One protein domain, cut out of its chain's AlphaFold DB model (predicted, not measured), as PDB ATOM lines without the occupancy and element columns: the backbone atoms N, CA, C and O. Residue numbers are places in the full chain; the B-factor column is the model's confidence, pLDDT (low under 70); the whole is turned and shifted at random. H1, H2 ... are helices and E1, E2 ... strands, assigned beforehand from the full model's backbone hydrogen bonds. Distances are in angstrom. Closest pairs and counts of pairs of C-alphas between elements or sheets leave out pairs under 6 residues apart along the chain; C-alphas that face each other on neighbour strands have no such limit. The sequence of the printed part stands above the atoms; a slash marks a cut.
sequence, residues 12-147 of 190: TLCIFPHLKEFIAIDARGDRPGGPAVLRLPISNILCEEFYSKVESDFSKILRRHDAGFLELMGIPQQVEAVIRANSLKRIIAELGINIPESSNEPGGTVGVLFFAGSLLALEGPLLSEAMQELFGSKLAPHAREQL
ATOM      1  N   THR A  12     -19.998 -48.890  43.685       86.94
ATOM      2  CA  THR A  12     -19.667 -47.464  43.609       86.94
ATOM      3  C   THR A  12     -18.790 -47.059  44.779       86.94
ATOM      4  O   THR A  12     -19.133 -47.302  45.930       86.94
ATOM      5  N   LEU A  13     -17.659 -46.427  44.483       86.75
ATOM      6  CA  LEU A  13     -16.730 -45.889  45.467       86.75
ATOM      7  C   LEU A  13     -16.957 -44.385  45.601       86.75
ATOM      8  O   LEU A  13     -16.764 -43.648  44.638       86.75
ATOM      9  N   CYS A  14     -17.333 -43.927  46.786       89.56
ATOM     10  CA  CYS A  14     -17.425 -42.514  47.129       89.56
ATOM     11  C   CYS A  14     -16.114 -42.093  47.800       89.56
ATOM     12  O   CYS A  14     -15.839 -42.491  48.934       89.56
ATOM     13  N   ILE A  15     -15.304 -41.319  47.081       88.31
ATOM     14  CA  ILE A  15     -13.962 -40.902  47.484       88.31
ATOM     15  C   ILE A  15     -13.976 -39.443  47.942       88.31
ATOM     16  O   ILE A  15     -14.491 -38.568  47.241       88.31
ATOM     17  N   PHE A  16     -13.335 -39.198  49.083       90.50
ATOM     18  CA  PHE A  16     -13.104 -37.885  49.677       90.50
ATOM     19  C   PHE A  16     -11.596 -37.605  49.628       90.50
ATOM     20  O   PHE A  16     -10.846 -38.282  50.334       90.50
ATOM     21  N   PRO A  17     -11.123 -36.710  48.742       85.38
ATOM     22  CA  PRO A  17      -9.696 -36.570  48.439       85.38
ATOM     23  C   PRO A  17      -8.770 -36.328  49.634       85.38
ATOM     24  O   PRO A  17      -7.615 -36.749  49.580       85.38
ATOM     25  N   HIS A  18      -9.245 -35.667  50.693       87.38
ATOM     26  CA  HIS A  18      -8.417 -35.321  51.849       87.38
ATOM     27  C   HIS A  18      -8.626 -36.256  53.047       87.38
ATOM     28  O   HIS A  18      -7.894 -36.157  54.036       87.38
ATOM     29  N   LEU A  19      -9.579 -37.191  52.973       90.50
ATOM     30  CA  LEU A  19      -9.842 -38.143  54.048       90.50
ATOM     31  C   LEU A  19      -9.060 -39.445  53.875       90.50
ATOM     32  O   LEU A  19      -8.623 -39.834  52.794       90.50
ATOM     33  N   LYS A  20      -8.906 -40.158  54.991       91.00
ATOM     34  CA  LYS A  20      -8.259 -41.478  55.047       91.00
ATOM     35  C   LYS A  20      -9.267 -42.619  55.011       91.00
ATOM     36  O   LYS A  20      -8.953 -43.730  55.423       91.00
ATOM     37  N   GLU A  21     -10.472 -42.346  54.543       92.62
ATOM     38  CA  GLU A  21     -11.561 -43.301  54.460       92.62
ATOM     39  C   GLU A  21     -12.473 -42.977  53.283       92.62
ATOM     40  O   GLU A  21     -12.529 -41.845  52.804       92.62
ATOM     41  N   PHE A  22     -13.160 -44.002  52.798       90.56
ATOM     42  CA  PHE A  22     -14.086 -43.911  51.681       90.56
ATOM     43  C   PHE A  22     -15.305 -44.794  51.934       90.56
ATOM     44  O   PHE A  22     -15.281 -45.695  52.777       90.56
ATOM     45  N   ILE A  23     -16.378 -44.542  51.187       91.75
ATOM     46  CA  ILE A  23     -17.570 -45.391  51.223       91.75
ATOM     47  C   ILE A  23     -17.579 -46.261  49.975       91.75
ATOM     48  O   ILE A  23     -17.454 -45.762  48.861       91.75
ATOM     49  N   ALA A  24     -17.758 -47.560  50.158       89.75
ATOM     50  CA  ALA A  24     -18.057 -48.494  49.092       89.75
ATOM     51  C   ALA A  24     -19.527 -48.906  49.174       89.75
ATOM     52  O   ALA A  24     -19.994 -49.434  50.183       89.75
ATOM     53  N   ILE A  25     -20.253 -48.657  48.094       88.75
ATOM     54  CA  ILE A  25     -21.618 -49.121  47.883       88.75
ATOM     55  C   ILE A  25     -21.516 -50.386  47.047       88.75
ATOM     56  O   ILE A  25     -21.182 -50.314  45.866       88.75
ATOM     57  N   ASP A  26     -21.793 -51.531  47.654       86.88
ATOM     58  CA  ASP A  26     -21.886 -52.805  46.955       86.88
ATOM     59  C   ASP A  26     -23.361 -53.095  46.686       86.88
ATOM     60  O   ASP A  26     -24.116 -53.444  47.593       86.88
ATOM     61  N   ALA A  27     -23.785 -52.881  45.446       84.81
ATOM     62  CA  ALA A  27     -25.164 -53.041  45.008       84.81
ATOM     63  C   ALA A  27     -25.455 -54.434  44.431       84.81
ATOM     64  O   ALA A  27     -26.537 -54.661  43.879       84.81
ATOM     65  N   ARG A  28     -24.501 -55.366  44.518       82.19
ATOM     66  CA  ARG A  28     -24.645 -56.694  43.929       82.19
ATOM     67  C   ARG A  28     -25.658 -57.535  44.697       82.19
ATOM     68  O   ARG A  28     -25.614 -57.640  45.923       82.19
ATOM     69  N   GLY A  29     -26.564 -58.170  43.958       72.44
ATOM     70  CA  GLY A  29     -27.591 -59.046  44.527       72.44
ATOM     71  C   GLY A  29     -27.077 -60.423  44.961       72.44
ATOM     72  O   GLY A  29     -27.737 -61.083  45.759       72.44
ATOM     73  N   ASP A  30     -25.918 -60.859  44.462       72.88
ATOM     74  CA  ASP A  30     -25.297 -62.161  44.752       72.88
ATOM     75  C   ASP A  30     -24.360 -62.139  45.976       72.88
ATOM     76  O   ASP A  30     -23.846 -63.180  46.395       72.88
ATOM     77  N   ARG A  31     -24.166 -60.967  46.592       72.38
ATOM     78  CA  ARG A  31     -23.372 -60.813  47.810       72.38
ATOM     79  C   ARG A  31     -24.019 -61.554  48.993       72.38
ATOM     80  O   ARG A  31     -25.208 -61.356  49.262       72.38
ATOM     81  N   PRO A  32     -23.255 -62.329  49.785       66.75
ATOM     82  CA  PRO A  32     -23.743 -62.883  51.045       66.75
ATOM     83  C   PRO A  32     -24.190 -61.760  51.995       66.75
ATOM     84  O   PRO A  32     -23.388 -60.914  52.383       66.75
ATOM     85  N   GLY A  33     -25.475 -61.736  52.357       71.50
ATOM     86  CA  GLY A  33     -26.071 -60.656  53.159       71.50
ATOM     87  C   GLY A  33     -26.671 -59.500  52.346       71.50
ATOM     88  O   GLY A  33     -27.200 -58.567  52.942       71.50
ATOM     89  N   GLY A  34     -26.645 -59.587  51.013       78.06
ATOM     90  CA  GLY A  34     -27.251 -58.624  50.098       78.06
ATOM     91  C   GLY A  34     -26.444 -57.331  49.906       78.06
ATOM     92  O   GLY A  34     -25.326 -57.200  50.430       78.06
ATOM     93  N   PRO A  35     -27.011 -56.378  49.143       83.50
ATOM     94  CA  PRO A  35     -26.433 -55.059  48.931       83.50
ATOM     95  C   PRO A  35     -26.130 -54.339  50.244       83.50
ATOM     96  O   PRO A  35     -26.946 -54.360  51.168       83.50
ATOM     97  N   ALA A  36     -24.976 -53.681  50.334       85.38
ATOM     98  CA  ALA A  36     -24.574 -52.974  51.543       85.38
ATOM     99  C   ALA A  36     -23.718 -51.742  51.270       85.38
ATOM    100  O   ALA A  36     -23.154 -51.548  50.195       85.38
ATOM    101  N   VAL A  37     -23.607 -50.933  52.316       88.38
ATOM    102  CA  VAL A  37     -22.795 -49.725  52.362       88.38
ATOM    103  C   VAL A  37     -21.698 -49.954  53.388       88.38
ATOM    104  O   VAL A  37     -21.974 -50.273  54.543       88.38
ATOM    105  N   LEU A  38     -20.451 -49.833  52.953       89.69
ATOM    106  CA  LEU A  38     -19.270 -50.115  53.756       89.69
ATOM    107  C   LEU A  38     -18.427 -48.850  53.857       89.69
ATOM    108  O   LEU A  38     -18.066 -48.263  52.842       89.69
ATOM    109  N   ARG A  39     -18.097 -48.440  55.081       91.38
ATOM    110  CA  ARG A  39     -17.114 -47.386  55.347       91.38
ATOM    111  C   ARG A  39     -15.768 -48.060  55.589       91.38
ATOM    112  O   ARG A  39     -15.655 -48.877  56.500       91.38
ATOM    113  N   LEU A  40     -14.783 -47.767  54.746       89.88
ATOM    114  CA  LEU A  40     -13.492 -48.452  54.735       89.88
ATOM    115  C   LEU A  40     -12.350 -47.441  54.881       89.88
ATOM    116  O   LEU A  40     -12.317 -46.449  54.147       89.88
ATOM    117  N   PRO A  41     -11.380 -47.680  55.779       90.69
ATOM    118  CA  PRO A  41     -10.188 -46.857  55.850       90.69
ATOM    119  C   PRO A  41      -9.243 -47.190  54.688       90.69
ATOM    120  O   PRO A  41      -9.089 -48.340  54.273       90.69
ATOM    121  N   ILE A  42      -8.526 -46.182  54.199       89.06
ATOM    122  CA  ILE A  42      -7.544 -46.326  53.121       89.06
ATOM    123  C   ILE A  42      -6.380 -47.249  53.511       89.06
ATOM    124  O   ILE A  42      -5.737 -47.820  52.637       89.06
ATOM    125  N   SER A  43      -6.136 -47.459  54.810       90.94
ATOM    126  CA  SER A  43      -5.146 -48.419  55.317       90.94
ATOM    127  C   SER A  43      -5.455 -49.866  54.938       90.94
ATOM    128  O   SER A  43      -4.536 -50.675  54.856       90.94
ATOM    129  N   ASN A  44      -6.723 -50.200  54.668       88.50
ATOM    130  CA  ASN A  44      -7.079 -51.532  54.176       88.50
ATOM    131  C   ASN A  44      -6.596 -51.727  52.733       88.50
ATOM    132  O   ASN A  44      -6.362 -52.859  52.308       88.50
ATOM    133  N   ILE A  45      -6.396 -50.627  51.999       87.31
ATOM    134  CA  ILE A  45      -5.856 -50.621  50.639       87.31
ATOM    135  C   ILE A  45      -4.332 -50.493  50.662       87.31
ATOM    136  O   ILE A  45      -3.623 -51.311  50.083       87.31
ATOM    137  N   LEU A  46      -3.825 -49.490  51.373       89.19
ATOM    138  CA  LEU A  46      -2.410 -49.150  51.478       89.19
ATOM    139  C   LEU A  46      -1.721 -49.989  52.562       89.19
ATOM    140  O   LEU A  46      -1.344 -49.491  53.621       89.19
ATOM    141  N   CYS A  47      -1.599 -51.285  52.293       90.25
ATOM    142  CA  CYS A  47      -0.982 -52.269  53.177       90.25
ATOM    143  C   CYS A  47       0.277 -52.887  52.547       90.25
ATOM    144  O   CYS A  47       0.555 -52.694  51.364       90.25
ATOM    145  N   GLU A  48       1.018 -53.683  53.321       92.38
ATOM    146  CA  GLU A  48       2.269 -54.318  52.871       92.38
ATOM    147  C   GLU A  48       2.103 -55.179  51.610       92.38
ATOM    148  O   GLU A  48       2.955 -55.196  50.724       92.38
ATOM    149  N   GLU A  49       0.966 -55.860  51.482       89.88
ATOM    150  CA  GLU A  49       0.650 -56.649  50.290       89.88
ATOM    151  C   GLU A  49       0.501 -55.767  49.041       89.88
ATOM    152  O   GLU A  49       1.002 -56.108  47.969       89.88
ATOM    153  N   PHE A  50      -0.128 -54.597  49.177       91.75
ATOM    154  CA  PHE A  50      -0.216 -53.619  48.096       91.75
ATOM    155  C   PHE A  50       1.170 -53.074  47.731       91.75
ATOM    156  O   PHE A  50       1.528 -53.066  46.551       91.75
ATOM    157  N   TYR A  51       1.964 -52.664  48.725       93.00
ATOM    158  CA  TYR A  51       3.292 -52.091  48.495       93.00
ATOM    159  C   TYR A  51       4.229 -53.085  47.810       93.00
ATOM    160  O   TYR A  51       4.745 -52.797  46.731       93.00
ATOM    161  N   SER A  52       4.361 -54.290  48.367       94.25
ATOM    162  CA  SER A  52       5.205 -55.346  47.799       94.25
ATOM    163  C   SER A  52       4.806 -55.709  46.363       94.25
ATOM    164  O   SER A  52       5.670 -55.948  45.512       94.25
ATOM    165  N   LYS A  53       3.504 -55.699  46.045       92.19
ATOM    166  CA  LYS A  53       3.026 -55.980  44.688       92.19
ATOM    167  C   LYS A  53       3.358 -54.859  43.707       92.19
ATOM    168  O   LYS A  53       3.846 -55.150  42.610       92.19
ATOM    169  N   VAL A  54       3.135 -53.605  44.100       92.88
ATOM    170  CA  VAL A  54       3.491 -52.430  43.295       92.88
ATOM    171  C   VAL A  54       4.994 -52.395  43.036       92.88
ATOM    172  O   VAL A  54       5.398 -52.228  41.887       92.88
ATOM    173  N   GLU A  55       5.824 -52.624  44.053       93.19
ATOM    174  CA  GLU A  55       7.283 -52.676  43.911       93.19
ATOM    175  C   GLU A  55       7.734 -53.786  42.958       93.19
ATOM    176  O   GLU A  55       8.566 -53.554  42.078       93.19
ATOM    177  N   SER A  56       7.152 -54.983  43.083       93.12
ATOM    178  CA  SER A  56       7.414 -56.102  42.174       93.12
ATOM    179  C   SER A  56       7.084 -55.740  40.722       93.12
ATOM    180  O   SER A  56       7.888 -55.981  39.820       93.12
ATOM    181  N   ASP A  57       5.899 -55.184  40.471       89.88
ATOM    182  CA  ASP A  57       5.444 -54.886  39.111       89.88
ATOM    183  C   ASP A  57       6.188 -53.683  38.511       89.88
ATOM    184  O   ASP A  57       6.587 -53.723  37.346       89.88
ATOM    185  N   PHE A  58       6.500 -52.672  39.322       89.56
ATOM    186  CA  PHE A  58       7.384 -51.573  38.943       89.56
ATOM    187  C   PHE A  58       8.798 -52.063  38.603       89.56
ATOM    188  O   PHE A  58       9.374 -51.668  37.587       89.56
ATOM    189  N   SER A  59       9.350 -52.987  39.395       89.81
ATOM    190  CA  SER A  59      10.665 -53.574  39.127       89.81
ATOM    191  C   SER A  59      10.715 -54.285  37.770       89.81
ATOM    192  O   SER A  59      11.716 -54.171  37.061       89.81
ATOM    193  N   LYS A  60       9.630 -54.962  37.366       88.94
ATOM    194  CA  LYS A  60       9.522 -55.597  36.041       88.94
ATOM    195  C   LYS A  60       9.514 -54.577  34.904       88.94
ATOM    196  O   LYS A  60      10.110 -54.853  33.867       88.94
ATOM    197  N   ILE A  61       8.878 -53.419  35.096       86.25
ATOM    198  CA  ILE A  61       8.887 -52.326  34.109       86.25
ATOM    199  C   ILE A  61      10.316 -51.815  33.905       86.25
ATOM    200  O   ILE A  61      10.769 -51.710  32.769       86.25
ATOM    201  N   LEU A  62      11.047 -51.548  34.992       81.75
ATOM    202  CA  LEU A  62      12.400 -50.984  34.914       81.75
ATOM    203  C   LEU A  62      13.462 -51.966  34.411       81.75
ATOM    204  O   LEU A  62      14.431 -51.555  33.780       81.75
ATOM    205  N   ARG A  63      13.321 -53.259  34.718       83.81
ATOM    206  CA  ARG A  63      14.310 -54.294  34.362       83.81
ATOM    207  C   ARG A  63      14.114 -54.868  32.956       83.81
ATOM    208  O   ARG A  63      14.736 -55.874  32.620       83.81
ATOM    209  N   ARG A  64      13.263 -54.258  32.129       79.00
ATOM    210  CA  ARG A  64      13.121 -54.627  30.720       79.00
ATOM    211  C   ARG A  64      14.407 -54.304  29.959       79.00
ATOM    212  O   ARG A  64      14.735 -53.147  29.722       79.00
ATOM    213  N   HIS A  65      15.147 -55.355  29.615       61.78
ATOM    214  CA  HIS A  65      16.453 -55.280  28.951       61.78
ATOM    215  C   HIS A  65      16.385 -54.818  27.481       61.78
ATOM    216  O   HIS A  65      17.425 -54.645  26.852       61.78
ATOM    217  N   ASP A  66      15.182 -54.623  26.946       69.56
ATOM    218  CA  ASP A  66      14.871 -54.211  25.577       69.56
ATOM    219  C   ASP A  66      14.388 -52.752  25.456       69.56
ATOM    220  O   ASP A  66      14.094 -52.308  24.351       69.56
ATOM    221  N   ALA A  67      14.334 -51.990  26.555       67.69
ATOM    222  CA  ALA A  67      13.886 -50.597  26.542       67.69
ATOM    223  C   ALA A  67      14.980 -49.639  26.024       67.69
ATOM    224  O   ALA A  67      16.044 -49.492  26.628       67.69
ATOM    225  N   GLY A  68      14.707 -48.943  24.923       71.69
ATOM    226  CA  GLY A  68      15.422 -47.749  24.483       71.69
ATOM    227  C   GLY A  68      14.907 -46.459  25.144       71.69
ATOM    228  O   GLY A  68      14.010 -46.453  25.988       71.69
ATOM    229  N   PHE A  69      15.490 -45.314  24.764       75.56
ATOM    230  CA  PHE A  69      15.157 -44.008  25.360       75.56
ATOM    231  C   PHE A  69      13.694 -43.582  25.152       75.56
ATOM    232  O   PHE A  69      13.151 -42.853  25.979       75.56
ATOM    233  N   LEU A  70      13.046 -44.037  24.075       72.56
ATOM    234  CA  LEU A  70      11.629 -43.759  23.830       72.56
ATOM    235  C   LEU A  70      10.724 -44.524  24.805       72.56
ATOM    236  O   LEU A  70       9.739 -43.957  25.273       72.56
ATOM    237  N   GLU A  71      11.066 -45.762  25.184       76.19
ATOM    238  CA  GLU A  71      10.302 -46.502  26.193       76.19
ATOM    239  C   GLU A  71      10.419 -45.888  27.596       76.19
ATOM    240  O   GLU A  71       9.462 -45.981  28.369       76.19
ATOM    241  N   LEU A  72      11.519 -45.186  27.911       78.25
ATOM    242  CA  LEU A  72      11.662 -44.458  29.182       78.25
ATOM    243  C   LEU A  72      10.593 -43.368  29.354       78.25
ATOM    244  O   LEU A  72      10.094 -43.167  30.461       78.25
ATOM    245  N   MET A  73      10.190 -42.712  28.262       81.12
ATOM    246  CA  MET A  73       9.130 -41.693  28.274       81.12
ATOM    247  C   MET A  73       7.759 -42.280  28.633       81.12
ATOM    248  O   MET A  73       6.901 -41.572  29.153       81.12
ATOM    249  N   GLY A  74       7.557 -43.580  28.392       82.38
ATOM    250  CA  GLY A  74       6.329 -44.294  28.732       82.38
ATOM    251  C   GLY A  74       6.297 -44.850  30.157       82.38
ATOM    252  O   GLY A  74       5.240 -45.298  30.602       82.38
ATOM    253  N   ILE A  75       7.421 -44.836  30.886       84.38
ATOM    254  CA  ILE A  75       7.496 -45.391  32.246       84.38
ATOM    255  C   ILE A  75       6.494 -44.720  33.193       84.38
ATOM    256  O   ILE A  75       5.756 -45.469  33.831       84.38
ATOM    257  N   PRO A  76       6.378 -43.377  33.289       85.62
ATOM    258  CA  PRO A  76       5.448 -42.742  34.228       85.62
ATOM    259  C   PRO A  76       4.004 -43.242  34.087       85.62
ATOM    260  O   PRO A  76       3.371 -43.590  35.082       85.62
ATOM    261  N   GLN A  77       3.519 -43.375  32.848       83.94
ATOM    262  CA  GLN A  77       2.178 -43.888  32.565       83.94
ATOM    263  C   GLN A  77       2.031 -45.368  32.952       83.94
ATOM    264  O   GLN A  77       0.986 -45.787  33.448       83.94
ATOM    265  N   GLN A  78       3.082 -46.174  32.768       85.88
ATOM    266  CA  GLN A  78       3.086 -47.573  33.204       85.88
ATOM    267  C   GLN A  78       3.086 -47.697  34.734       85.88
ATOM    268  O   GLN A  78       2.377 -48.550  35.267       85.88
ATOM    269  N   VAL A  79       3.822 -46.839  35.453       87.38
ATOM    270  CA  VAL A  79       3.784 -46.798  36.927       87.38
ATOM    271  C   VAL A  79       2.385 -46.451  37.415       87.38
ATOM    272  O   VAL A  79       1.846 -47.135  38.283       87.38
ATOM    273  N   GLU A  80       1.769 -45.424  36.830       86.38
ATOM    274  CA  GLU A  80       0.399 -45.030  37.151       86.38
ATOM    275  C   GLU A  80      -0.580 -46.196  36.937       86.38
ATOM    276  O   GLU A  80      -1.411 -46.484  37.803       86.38
ATOM    277  N   ALA A  81      -0.450 -46.912  35.816       83.25
ATOM    278  CA  ALA A  81      -1.268 -48.082  35.517       83.25
ATOM    279  C   ALA A  81      -1.075 -49.209  36.547       83.25
ATOM    280  O   ALA A  81      -2.061 -49.809  36.979       83.25
ATOM    281  N   VAL A  82       0.163 -49.468  36.985       88.00
ATOM    282  CA  VAL A  82       0.471 -50.459  38.032       88.00
ATOM    283  C   VAL A  82      -0.159 -50.074  39.367       88.00
ATOM    284  O   VAL A  82      -0.789 -50.922  40.001       88.00
ATOM    285  N   ILE A  83      -0.026 -48.814  39.788       87.62
ATOM    286  CA  ILE A  83      -0.633 -48.323  41.032       87.62
ATOM    287  C   ILE A  83      -2.152 -48.476  40.951       87.62
ATOM    288  O   ILE A  83      -2.761 -49.086  41.826       87.62
ATOM    289  N   ARG A  84      -2.766 -48.002  39.862       84.50
ATOM    290  CA  ARG A  84      -4.217 -48.066  39.654       84.50
ATOM    291  C   ARG A  84      -4.742 -49.504  39.683       84.50
ATOM    292  O   ARG A  84      -5.732 -49.778  40.361       84.50
ATOM    293  N   ALA A  85      -4.084 -50.419  38.970       83.75
ATOM    294  CA  ALA A  85      -4.490 -51.819  38.898       83.75
ATOM    295  C   ALA A  85      -4.396 -52.513  40.264       83.75
ATOM    296  O   ALA A  85      -5.314 -53.237  40.647       83.75
ATOM    297  N   ASN A  86      -3.316 -52.276  41.013       86.44
ATOM    298  CA  ASN A  86      -3.138 -52.867  42.338       86.44
ATOM    299  C   ASN A  86      -4.100 -52.274  43.377       86.44
ATOM    300  O   ASN A  86      -4.655 -53.027  44.176       86.44
ATOM    301  N   SER A  87      -4.392 -50.971  43.311       85.12
ATOM    302  CA  SER A  87      -5.408 -50.343  44.164       85.12
ATOM    303  C   SER A  87      -6.787 -50.952  43.921       85.12
ATOM    304  O   SER A  87      -7.462 -51.341  44.870       85.12
ATOM    305  N   LEU A  88      -7.191 -51.102  42.653       81.25
ATOM    306  CA  LEU A  88      -8.488 -51.682  42.303       81.25
ATOM    307  C   LEU A  88      -8.610 -53.134  42.780       81.25
ATOM    308  O   LEU A  88      -9.606 -53.485  43.408       81.25
ATOM    309  N   LYS A  89      -7.584 -53.961  42.535       83.62
ATOM    310  CA  LYS A  89      -7.542 -55.351  43.019       83.62
ATOM    311  C   LYS A  89      -7.714 -55.427  44.529       83.62
ATOM    312  O   LYS A  89      -8.465 -56.266  45.015       83.62
ATOM    313  N   ARG A  90      -7.055 -54.532  45.267       85.62
ATOM    314  CA  ARG A  90      -7.138 -54.520  46.723       85.62
ATOM    315  C   ARG A  90      -8.506 -54.072  47.233       85.62
ATOM    316  O   ARG A  90      -9.022 -54.693  48.152       85.62
ATOM    317  N   ILE A  91      -9.112 -53.055  46.618       82.38
ATOM    318  CA  ILE A  91     -10.477 -52.613  46.955       82.38
ATOM    319  C   ILE A  91     -11.466 -53.761  46.753       82.38
ATOM    320  O   ILE A  91     -12.280 -54.049  47.618       82.38
ATOM    321  N   ILE A  92     -11.363 -54.457  45.628       80.31
ATOM    322  CA  ILE A  92     -12.200 -55.611  45.299       80.31
ATOM    323  C   ILE A  92     -12.007 -56.756  46.304       80.31
ATOM    324  O   ILE A  92     -12.989 -57.347  46.753       80.31
ATOM    325  N   ALA A  93     -10.759 -57.055  46.676       82.94
ATOM    326  CA  ALA A  93     -10.454 -58.074  47.676       82.94
ATOM    327  C   ALA A  93     -11.051 -57.718  49.047       82.94
ATOM    328  O   ALA A  93     -11.655 -58.572  49.692       82.94
ATOM    329  N   GLU A  94     -10.956 -56.449  49.450       83.19
ATOM    330  CA  GLU A  94     -11.546 -55.938  50.691       83.19
ATOM    331  C   GLU A  94     -13.080 -56.045  50.696       83.19
ATOM    332  O   GLU A  94     -13.693 -56.329  51.722       83.19
ATOM    333  N   LEU A  95     -13.714 -55.891  49.531       77.25
ATOM    334  CA  LEU A  95     -15.153 -56.096  49.351       77.25
ATOM    335  C   LEU A  95     -15.561 -57.583  49.311       77.25
ATOM    336  O   LEU A  95     -16.745 -57.893  49.170       77.25
ATOM    337  N   GLY A  96     -14.606 -58.512  49.446       72.19
ATOM    338  CA  GLY A  96     -14.856 -59.955  49.457       72.19
ATOM    339  C   GLY A  96     -15.234 -60.516  48.085       72.19
ATOM    340  O   GLY A  96     -15.947 -61.516  47.990       72.19
ATOM    341  N   ILE A  97     -14.804 -59.859  47.009       68.25
ATOM    342  CA  ILE A  97     -15.096 -60.279  45.639       68.25
ATOM    343  C   ILE A  97     -14.048 -61.292  45.217       68.25
ATOM    344  O   ILE A  97     -12.893 -60.950  44.970       68.25
ATOM    345  N   ASN A  98     -14.466 -62.546  45.088       55.28
ATOM    346  CA  ASN A  98     -13.619 -63.581  44.516       55.28
ATOM    347  C   ASN A  98     -13.553 -63.396  42.997       55.28
ATOM    348  O   ASN A  98     -14.377 -63.942  42.264       55.28
ATOM    349  N   ILE A  99     -12.581 -62.617  42.520       56.41
ATOM    350  CA  ILE A  99     -12.216 -62.619  41.101       56.41
ATOM    351  C   ILE A  99     -11.285 -63.810  40.866       56.41
ATOM    352  O   ILE A  99     -10.236 -63.881  41.512       56.41
ATOM    353  N   PRO A 100     -11.612 -64.744  39.957       50.41
ATOM    354  CA  PRO A 100     -10.660 -65.773  39.571       50.41
ATOM    355  C   PRO A 100      -9.412 -65.122  38.956       50.41
ATOM    356  O   PRO A 100      -9.523 -64.269  38.080       50.41
ATOM    357  N   GLU A 101      -8.212 -65.538  39.376       51.88
ATOM    358  CA  GLU A 101      -6.938 -64.939  38.922       51.88
ATOM    359  C   GLU A 101      -6.744 -64.940  37.389       51.88
ATOM    360  O   GLU A 101      -5.898 -64.216  36.868       51.88
ATOM    361  N   SER A 102      -7.534 -65.731  36.656       46.44
ATOM    362  CA  SER A 102      -7.526 -65.830  35.195       46.44
ATOM    363  C   SER A 102      -8.383 -64.790  34.464       46.44
ATOM    364  O   SER A 102      -8.272 -64.683  33.243       46.44
ATOM    365  N   SER A 103      -9.258 -64.049  35.150       45.69
ATOM    366  CA  SER A 103     -10.088 -63.008  34.533       45.69
ATOM    367  C   SER A 103      -9.500 -61.624  34.795       45.69
ATOM    368  O   SER A 103      -9.462 -61.157  35.929       45.69
ATOM    369  N   ASN A 104      -9.081 -60.942  33.725       46.97
ATOM    370  CA  ASN A 104      -8.700 -59.523  33.765       46.97
ATOM    371  C   ASN A 104      -9.908 -58.582  33.924       46.97
ATOM    372  O   ASN A 104      -9.723 -57.370  34.023       46.97
ATOM    373  N   GLU A 105     -11.128 -59.119  33.934       45.50
ATOM    374  CA  GLU A 105     -12.351 -58.357  34.146       45.50
ATOM    375  C   GLU A 105     -12.726 -58.388  35.634       45.50
ATOM    376  O   GLU A 105     -12.908 -59.470  36.202       45.50
ATOM    377  N   PRO A 106     -12.832 -57.218  36.291       49.66
ATOM    378  CA  PRO A 106     -13.481 -57.108  37.588       49.66
ATOM    379  C   PRO A 106     -14.857 -57.769  37.511       49.66
ATOM    380  O   PRO A 106     -15.595 -57.495  36.569       49.66
ATOM    381  N   GLY A 107     -15.212 -58.629  38.467       51.66
ATOM    382  CA  GLY A 107     -16.526 -59.287  38.542       51.66
ATOM    383  C   GLY A 107     -17.694 -58.331  38.857       51.66
ATOM    384  O   GLY A 107     -18.506 -58.633  39.724       51.66
ATOM    385  N   GLY A 108     -17.728 -57.164  38.212       59.75
ATOM    386  CA  GLY A 108     -18.681 -56.068  38.365       59.75
ATOM    387  C   GLY A 108     -18.101 -54.747  37.840       59.75
ATOM    388  O   GLY A 108     -16.891 -54.510  37.897       59.75
ATOM    389  N   THR A 109     -18.947 -53.850  37.331       70.50
ATOM    390  CA  THR A 109     -18.533 -52.484  36.965       70.50
ATOM    391  C   THR A 109     -18.292 -51.651  38.225       70.50
ATOM    392  O   THR A 109     -19.187 -51.507  39.057       70.50
ATOM    393  N   VAL A 110     -17.093 -51.068  38.355       74.81
ATOM    394  CA  VAL A 110     -16.733 -50.173  39.469       74.81
ATOM    395  C   VAL A 110     -16.887 -48.714  39.039       74.81
ATOM    396  O   VAL A 110     -16.144 -48.213  38.195       74.81
ATOM    397  N   GLY A 111     -17.864 -48.029  39.622       78.88
ATOM    398  CA  GLY A 111     -18.050 -46.587  39.529       78.88
ATOM    399  C   GLY A 111     -17.254 -45.860  40.611       78.88
ATOM    400  O   GLY A 111     -17.095 -46.363  41.720       78.88
ATOM    401  N   VAL A 112     -16.766 -44.658  40.304       81.19
ATOM    402  CA  VAL A 112     -16.087 -43.790  41.277       81.19
ATOM    403  C   VAL A 112     -16.774 -42.431  41.278       81.19
ATOM    404  O   VAL A 112     -16.910 -41.808  40.224       81.19
ATOM    405  N   LEU A 113     -17.201 -41.987  42.456       82.94
ATOM    406  CA  LEU A 113     -17.767 -40.674  42.731       82.94
ATOM    407  C   LEU A 113     -16.785 -39.897  43.606       82.94
ATOM    408  O   LEU A 113     -16.479 -40.311  44.722       82.94
ATOM    409  N   PHE A 114     -16.300 -38.767  43.102       82.56
ATOM    410  CA  PHE A 114     -15.415 -37.879  43.850       82.56
ATOM    411  C   PHE A 114     -16.223 -36.757  44.497       82.56
ATOM    412  O   PHE A 114     -16.821 -35.937  43.801       82.56
ATOM    413  N   PHE A 115     -16.211 -36.699  45.826       83.62
ATOM    414  CA  PHE A 115     -16.861 -35.647  46.602       83.62
ATOM    415  C   PHE A 115     -15.929 -34.446  46.745       83.62
ATOM    416  O   PHE A 115     -15.295 -34.237  47.771       83.62
ATOM    417  N   ALA A 116     -15.849 -33.661  45.670       78.62
ATOM    418  CA  ALA A 116     -15.073 -32.430  45.591       78.62
ATOM    419  C   ALA A 116     -15.891 -31.301  44.941       78.62
ATOM    420  O   ALA A 116     -16.852 -31.546  44.206       78.62
ATOM    421  N   GLY A 117     -15.504 -30.047  45.199       81.19
ATOM    422  CA  GLY A 117     -16.111 -28.870  44.573       81.19
ATOM    423  C   GLY A 117     -17.624 -28.778  44.802       81.19
ATOM    424  O   GLY A 117     -18.091 -28.802  45.938       81.19
ATOM    425  N   SER A 118     -18.400 -28.682  43.720       79.00
ATOM    426  CA  SER A 118     -19.863 -28.544  43.782       79.00
ATOM    427  C   SER A 118     -20.569 -29.754  44.399       79.00
ATOM    428  O   SER A 118     -21.601 -29.572  45.041       79.00
ATOM    429  N   LEU A 119     -20.014 -30.966  44.270       79.12
ATOM    430  CA  LEU A 119     -20.593 -32.161  44.893       79.12
ATOM    431  C   LEU A 119     -20.472 -32.107  46.420       79.12
ATOM    432  O   LEU A 119     -21.353 -32.571  47.134       79.12
ATOM    433  N   LEU A 120     -19.410 -31.468  46.917       83.38
ATOM    434  CA  LEU A 120     -19.202 -31.228  48.341       83.38
ATOM    435  C   LEU A 120     -20.133 -30.137  48.891       83.38
ATOM    436  O   LEU A 120     -20.386 -30.102  50.091       83.38
ATOM    437  N   ALA A 121     -20.664 -29.257  48.038       80.56
ATOM    438  CA  ALA A 121     -21.602 -28.198  48.417       80.56
ATOM    439  C   ALA A 121     -23.066 -28.671  48.483       80.56
ATOM    440  O   ALA A 121     -23.941 -27.882  48.833       80.56
ATOM    441  N   LEU A 122     -23.345 -29.936  48.151       84.19
ATOM    442  CA  LEU A 122     -24.693 -30.490  48.231       84.19
ATOM    443  C   LEU A 122     -25.211 -30.515  49.676       84.19
ATOM    444  O   LEU A 122     -24.491 -30.857  50.616       84.19
ATOM    445  N   GLU A 123     -26.489 -30.179  49.828       82.06
ATOM    446  CA  GLU A 123     -27.216 -30.250  51.094       82.06
ATOM    447  C   GLU A 123     -28.010 -31.561  51.200       82.06
ATOM    448  O   GLU A 123     -28.339 -32.190  50.192       82.06
ATOM    449  N   GLY A 124     -28.354 -31.958  52.430       82.31
ATOM    450  CA  GLY A 124     -29.006 -33.237  52.740       82.31
ATOM    451  C   GLY A 124     -30.207 -33.608  51.855       82.31
ATOM    452  O   GLY A 124     -30.231 -34.734  51.358       82.31
ATOM    453  N   PRO A 125     -31.173 -32.705  51.591       86.19
ATOM    454  CA  PRO A 125     -32.322 -33.022  50.739       86.19
ATOM    455  C   PRO A 125     -31.929 -33.352  49.293       86.19
ATOM    456  O   PRO A 125     -32.390 -34.354  48.748       86.19
ATOM    457  N   LEU A 126     -31.031 -32.556  48.695       85.56
ATOM    458  CA  LEU A 126     -30.585 -32.752  47.311       85.56
ATOM    459  C   LEU A 126     -29.711 -34.005  47.178       85.56
ATOM    460  O   LEU A 126     -29.808 -34.745  46.201       85.56
ATOM    461  N   LEU A 127     -28.872 -34.266  48.186       87.12
ATOM    462  CA  LEU A 127     -28.070 -35.482  48.265       87.12
ATOM    463  C   LEU A 127     -28.962 -36.724  48.378       87.12
ATOM    464  O   LEU A 127     -28.726 -37.711  47.685       87.12
ATOM    465  N   SER A 128     -29.998 -36.670  49.218       85.88
ATOM    466  CA  SER A 128     -30.958 -37.765  49.369       85.88
ATOM    467  C   SER A 128     -31.695 -38.054  48.064       85.88
ATOM    468  O   SER A 128     -31.883 -39.222  47.730       85.88
ATOM    469  N   GLU A 129     -32.105 -37.022  47.325       86.75
ATOM    470  CA  GLU A 129     -32.753 -37.173  46.019       86.75
ATOM    471  C   GLU A 129     -31.803 -37.812  44.995       86.75
ATOM    472  O   GLU A 129     -32.154 -38.811  44.368       86.75
ATOM    473  N   ALA A 130     -30.559 -37.330  44.908       85.81
ATOM    474  CA  ALA A 130     -29.549 -37.895  44.015       85.81
ATOM    475  C   ALA A 130     -29.219 -39.362  44.350       85.81
ATOM    476  O   ALA A 130     -29.134 -40.210  43.462       85.81
ATOM    477  N   MET A 131     -29.060 -39.701  45.634       86.19
ATOM    478  CA  MET A 131     -28.806 -41.085  46.057       86.19
ATOM    479  C   MET A 131     -30.028 -41.985  45.838       86.19
ATOM    480  O   MET A 131     -29.871 -43.170  45.535       86.19
ATOM    481  N   GLN A 132     -31.242 -41.441  45.953       85.62
ATOM    482  CA  GLN A 132     -32.477 -42.151  45.635       85.62
ATOM    483  C   GLN A 132     -32.575 -42.478  44.143       85.62
ATOM    484  O   GLN A 132     -32.971 -43.588  43.795       85.62
ATOM    485  N   GLU A 133     -32.204 -41.547  43.270       86.19
ATOM    486  CA  GLU A 133     -32.194 -41.769  41.823       86.19
ATOM    487  C   GLU A 133     -31.167 -42.842  41.427       86.19
ATOM    488  O   GLU A 133     -31.476 -43.747  40.652       86.19
ATOM    489  N   LEU A 134     -29.967 -42.796  42.013       82.75
ATOM    490  CA  LEU A 134     -28.868 -43.702  41.664       82.75
ATOM    491  C   LEU A 134     -29.008 -45.109  42.263       82.75
ATOM    492  O   LEU A 134     -28.661 -46.098  41.614       82.75
ATOM    493  N   PHE A 135     -29.497 -45.211  43.502       84.38
ATOM    494  CA  PHE A 135     -29.465 -46.460  44.271       84.38
ATOM    495  C   PHE A 135     -30.824 -46.889  44.832       84.38
ATOM    496  O   PHE A 135     -30.905 -47.924  45.493       84.38
ATOM    497  N   GLY A 136     -31.905 -46.151  44.568       78.88
ATOM    498  CA  GLY A 136     -33.211 -46.380  45.193       78.88
ATOM    499  C   GLY A 136     -33.841 -47.747  44.918       78.88
ATOM    500  O   GLY A 136     -34.594 -48.235  45.755       78.88
ATOM    501  N   SER A 137     -33.525 -48.376  43.782       81.38
ATOM    502  CA  SER A 137     -33.953 -49.741  43.437       81.38
ATOM    503  C   SER A 137     -32.935 -50.824  43.814       81.38
ATOM    504  O   SER A 137     -33.265 -52.007  43.773       81.38
ATOM    505  N   LYS A 138     -31.706 -50.428  44.171       83.38
ATOM    506  CA  LYS A 138     -30.561 -51.319  44.416       83.38
ATOM    507  C   LYS A 138     -30.264 -51.528  45.903       83.38
ATOM    508  O   LYS A 138     -29.789 -52.591  46.286       83.38
ATOM    509  N   LEU A 139     -30.527 -50.522  46.735       84.19
ATOM    510  CA  LEU A 139     -30.292 -50.562  48.176       84.19
ATOM    511  C   LEU A 139     -31.609 -50.642  48.946       84.19
ATOM    512  O   LEU A 139     -32.598 -49.989  48.608       84.19
ATOM    513  N   ALA A 140     -31.603 -51.406  50.037       85.81
ATOM    514  CA  ALA A 140     -32.705 -51.400  50.987       85.81
ATOM    515  C   ALA A 140     -32.830 -50.021  51.678       85.81
ATOM    516  O   ALA A 140     -31.816 -49.338  51.854       85.81
ATOM    517  N   PRO A 141     -34.035 -49.613  52.132       85.62
ATOM    518  CA  PRO A 141     -34.252 -48.289  52.724       85.62
ATOM    519  C   PRO A 141     -33.293 -47.950  53.875       85.62
ATOM    520  O   PRO A 141     -32.723 -46.865  53.887       85.62
ATOM    521  N   HIS A 142     -33.036 -48.907  54.772       86.19
ATOM    522  CA  HIS A 142     -32.112 -48.728  55.898       86.19
ATOM    523  C   HIS A 142     -30.657 -48.506  55.444       86.19
ATOM    524  O   HIS A 142     -29.969 -47.644  55.978       86.19
ATOM    525  N   ALA A 143     -30.189 -49.244  54.431       85.94
ATOM    526  CA  ALA A 143     -28.838 -49.092  53.891       85.94
ATOM    527  C   ALA A 143     -28.674 -47.736  53.191       85.94
ATOM    528  O   ALA A 143     -27.611 -47.126  53.242       85.94
ATOM    529  N   ARG A 144     -29.744 -47.230  52.567       87.31
ATOM    530  CA  ARG A 144     -29.760 -45.898  51.958       87.31
ATOM    531  C   ARG A 144     -29.725 -44.782  53.003       87.31
ATOM    532  O   ARG A 144     -29.009 -43.809  52.807       87.31
ATOM    533  N   GLU A 145     -30.467 -44.913  54.099       88.44
ATOM    534  CA  GLU A 145     -30.399 -43.955  55.212       88.44
ATOM    535  C   GLU A 145     -28.983 -43.904  55.802       88.44
ATOM    536  O   GLU A 145     -28.417 -42.820  55.924       88.44
ATOM    537  N   GLN A 146     -28.362 -45.069  56.024       89.25
ATOM    538  CA  GLN A 146     -26.960 -45.167  56.448       89.25
ATOM    539  C   GLN A 146     -25.988 -44.535  55.441       89.25
ATOM    540  O   GLN A 146     -25.038 -43.865  55.837       89.25
ATOM    541  N   LEU A 147     -26.215 -44.719  54.135       90.75
ATOM    542  CA  LEU A 147     -25.409 -44.074  53.097       90.75
ATOM    543  C   LEU A 147     -25.468 -42.552  53.210       90.75
ATOM    544  O   LEU A 147     -24.428 -41.901  53.164       90.75
TER     545      LEU A 147
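Overview. This is residues 12 to 147 of the 190 residues of an uncharacterized protein of Chloroflexi bacterium (UniProt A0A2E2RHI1). A small, strongly twisted sheet of four strands stands between two helical parts: on one side H1 and H3 run side by side as a long arm, with the short H2 near its far end, and on the other side H5 covers E3, with H4 next to H5. The arm makes most of the length, and the end of H3 meets the sheet. The printed part has 136 residues, with named elements in the order E1 E2 E3 H1 H2 H3 E4 H4 H5. The sheet is mixed, in the order E3 E2 E1 E4, and the class is mixed, helices and strands. The whole is loose, with a radius of gyration of the C-alphas of 18.2 A, and elongated, spanning 57 by 35 by 23 A.

Along the chain. Find C-alpha 12 at (-19.667, -47.464, 43.609), where E1 begins and runs to residue 15. E2 is residues 21 to 26, 15.9 A long, E3 is residues 36 to 41, 16.2 A, and E4 is residues 110 to 114, 13.1 A. H1, residues 48 to 62, covers 20.9 A, and H2 is residues 69 to 73. Look for C-alpha 75 at (7.496, -45.391, 32.246); from there H3 runs 28.5 A to residue 94. H4 is residues 124 to 135, 15.7 A, and H5, residues 141 to 147, ends with C-alpha 147 at (-25.409, -44.074, 53.097).

Arrangement. Start at E1, E2 and E3, a meander, each strand the antiparallel neighbour of the one before; E1 and E2 form a hairpin, as do E2 and E3. Look for N 14 and O 23, 2.8 A, and for N 24 and O 38, 2.8 A. E4 is parallel to E1, at 28 degrees, with N 13 and O 111 at 2.8 A. H5 is on the sheet at a height of 8.4 A, over E3 and along the strands; its closest C-alphas to E3 are those of Ala 36 and Ala 143, 6.2 A. H4 is not on the sheet; with residues 131 to 135 alone it only just touches H5, with 3 pairs of C-alphas within 8 A, the closest being Met 131 and Arg 144 at 7.7 A. H3 only grazes the sheet, with residues 88 to 94. It touches H1, closest at the C-alphas of Val 54 and Ile 83, 6.2 A, at a shallow tilt of 27 degrees, opposite ways. H2 and H3 meet only through their link, and H1 and H2 are apart. In H1, H3, H4 and H5 every O i to N i+4 pair is within hydrogen-bond range; in H2 it is 0 of 1, with 2 of 2 O i to N i+3 pairs.

Size, cuts and confidence. The two C-alphas farthest apart, those of His 65 and Pro 125, are 57.9 A apart. The printed part has no cut. The link from H3 to E4, residues 95 to 109, is long; residues 100 to 105 in it stand free, as do residues 63 to 70, of which 69 and 70 belong to H2. The mean pLDDT of the printed part is 81.4, and it is under 70 at residue 32, residues 65 to 67 and residues 97 to 108.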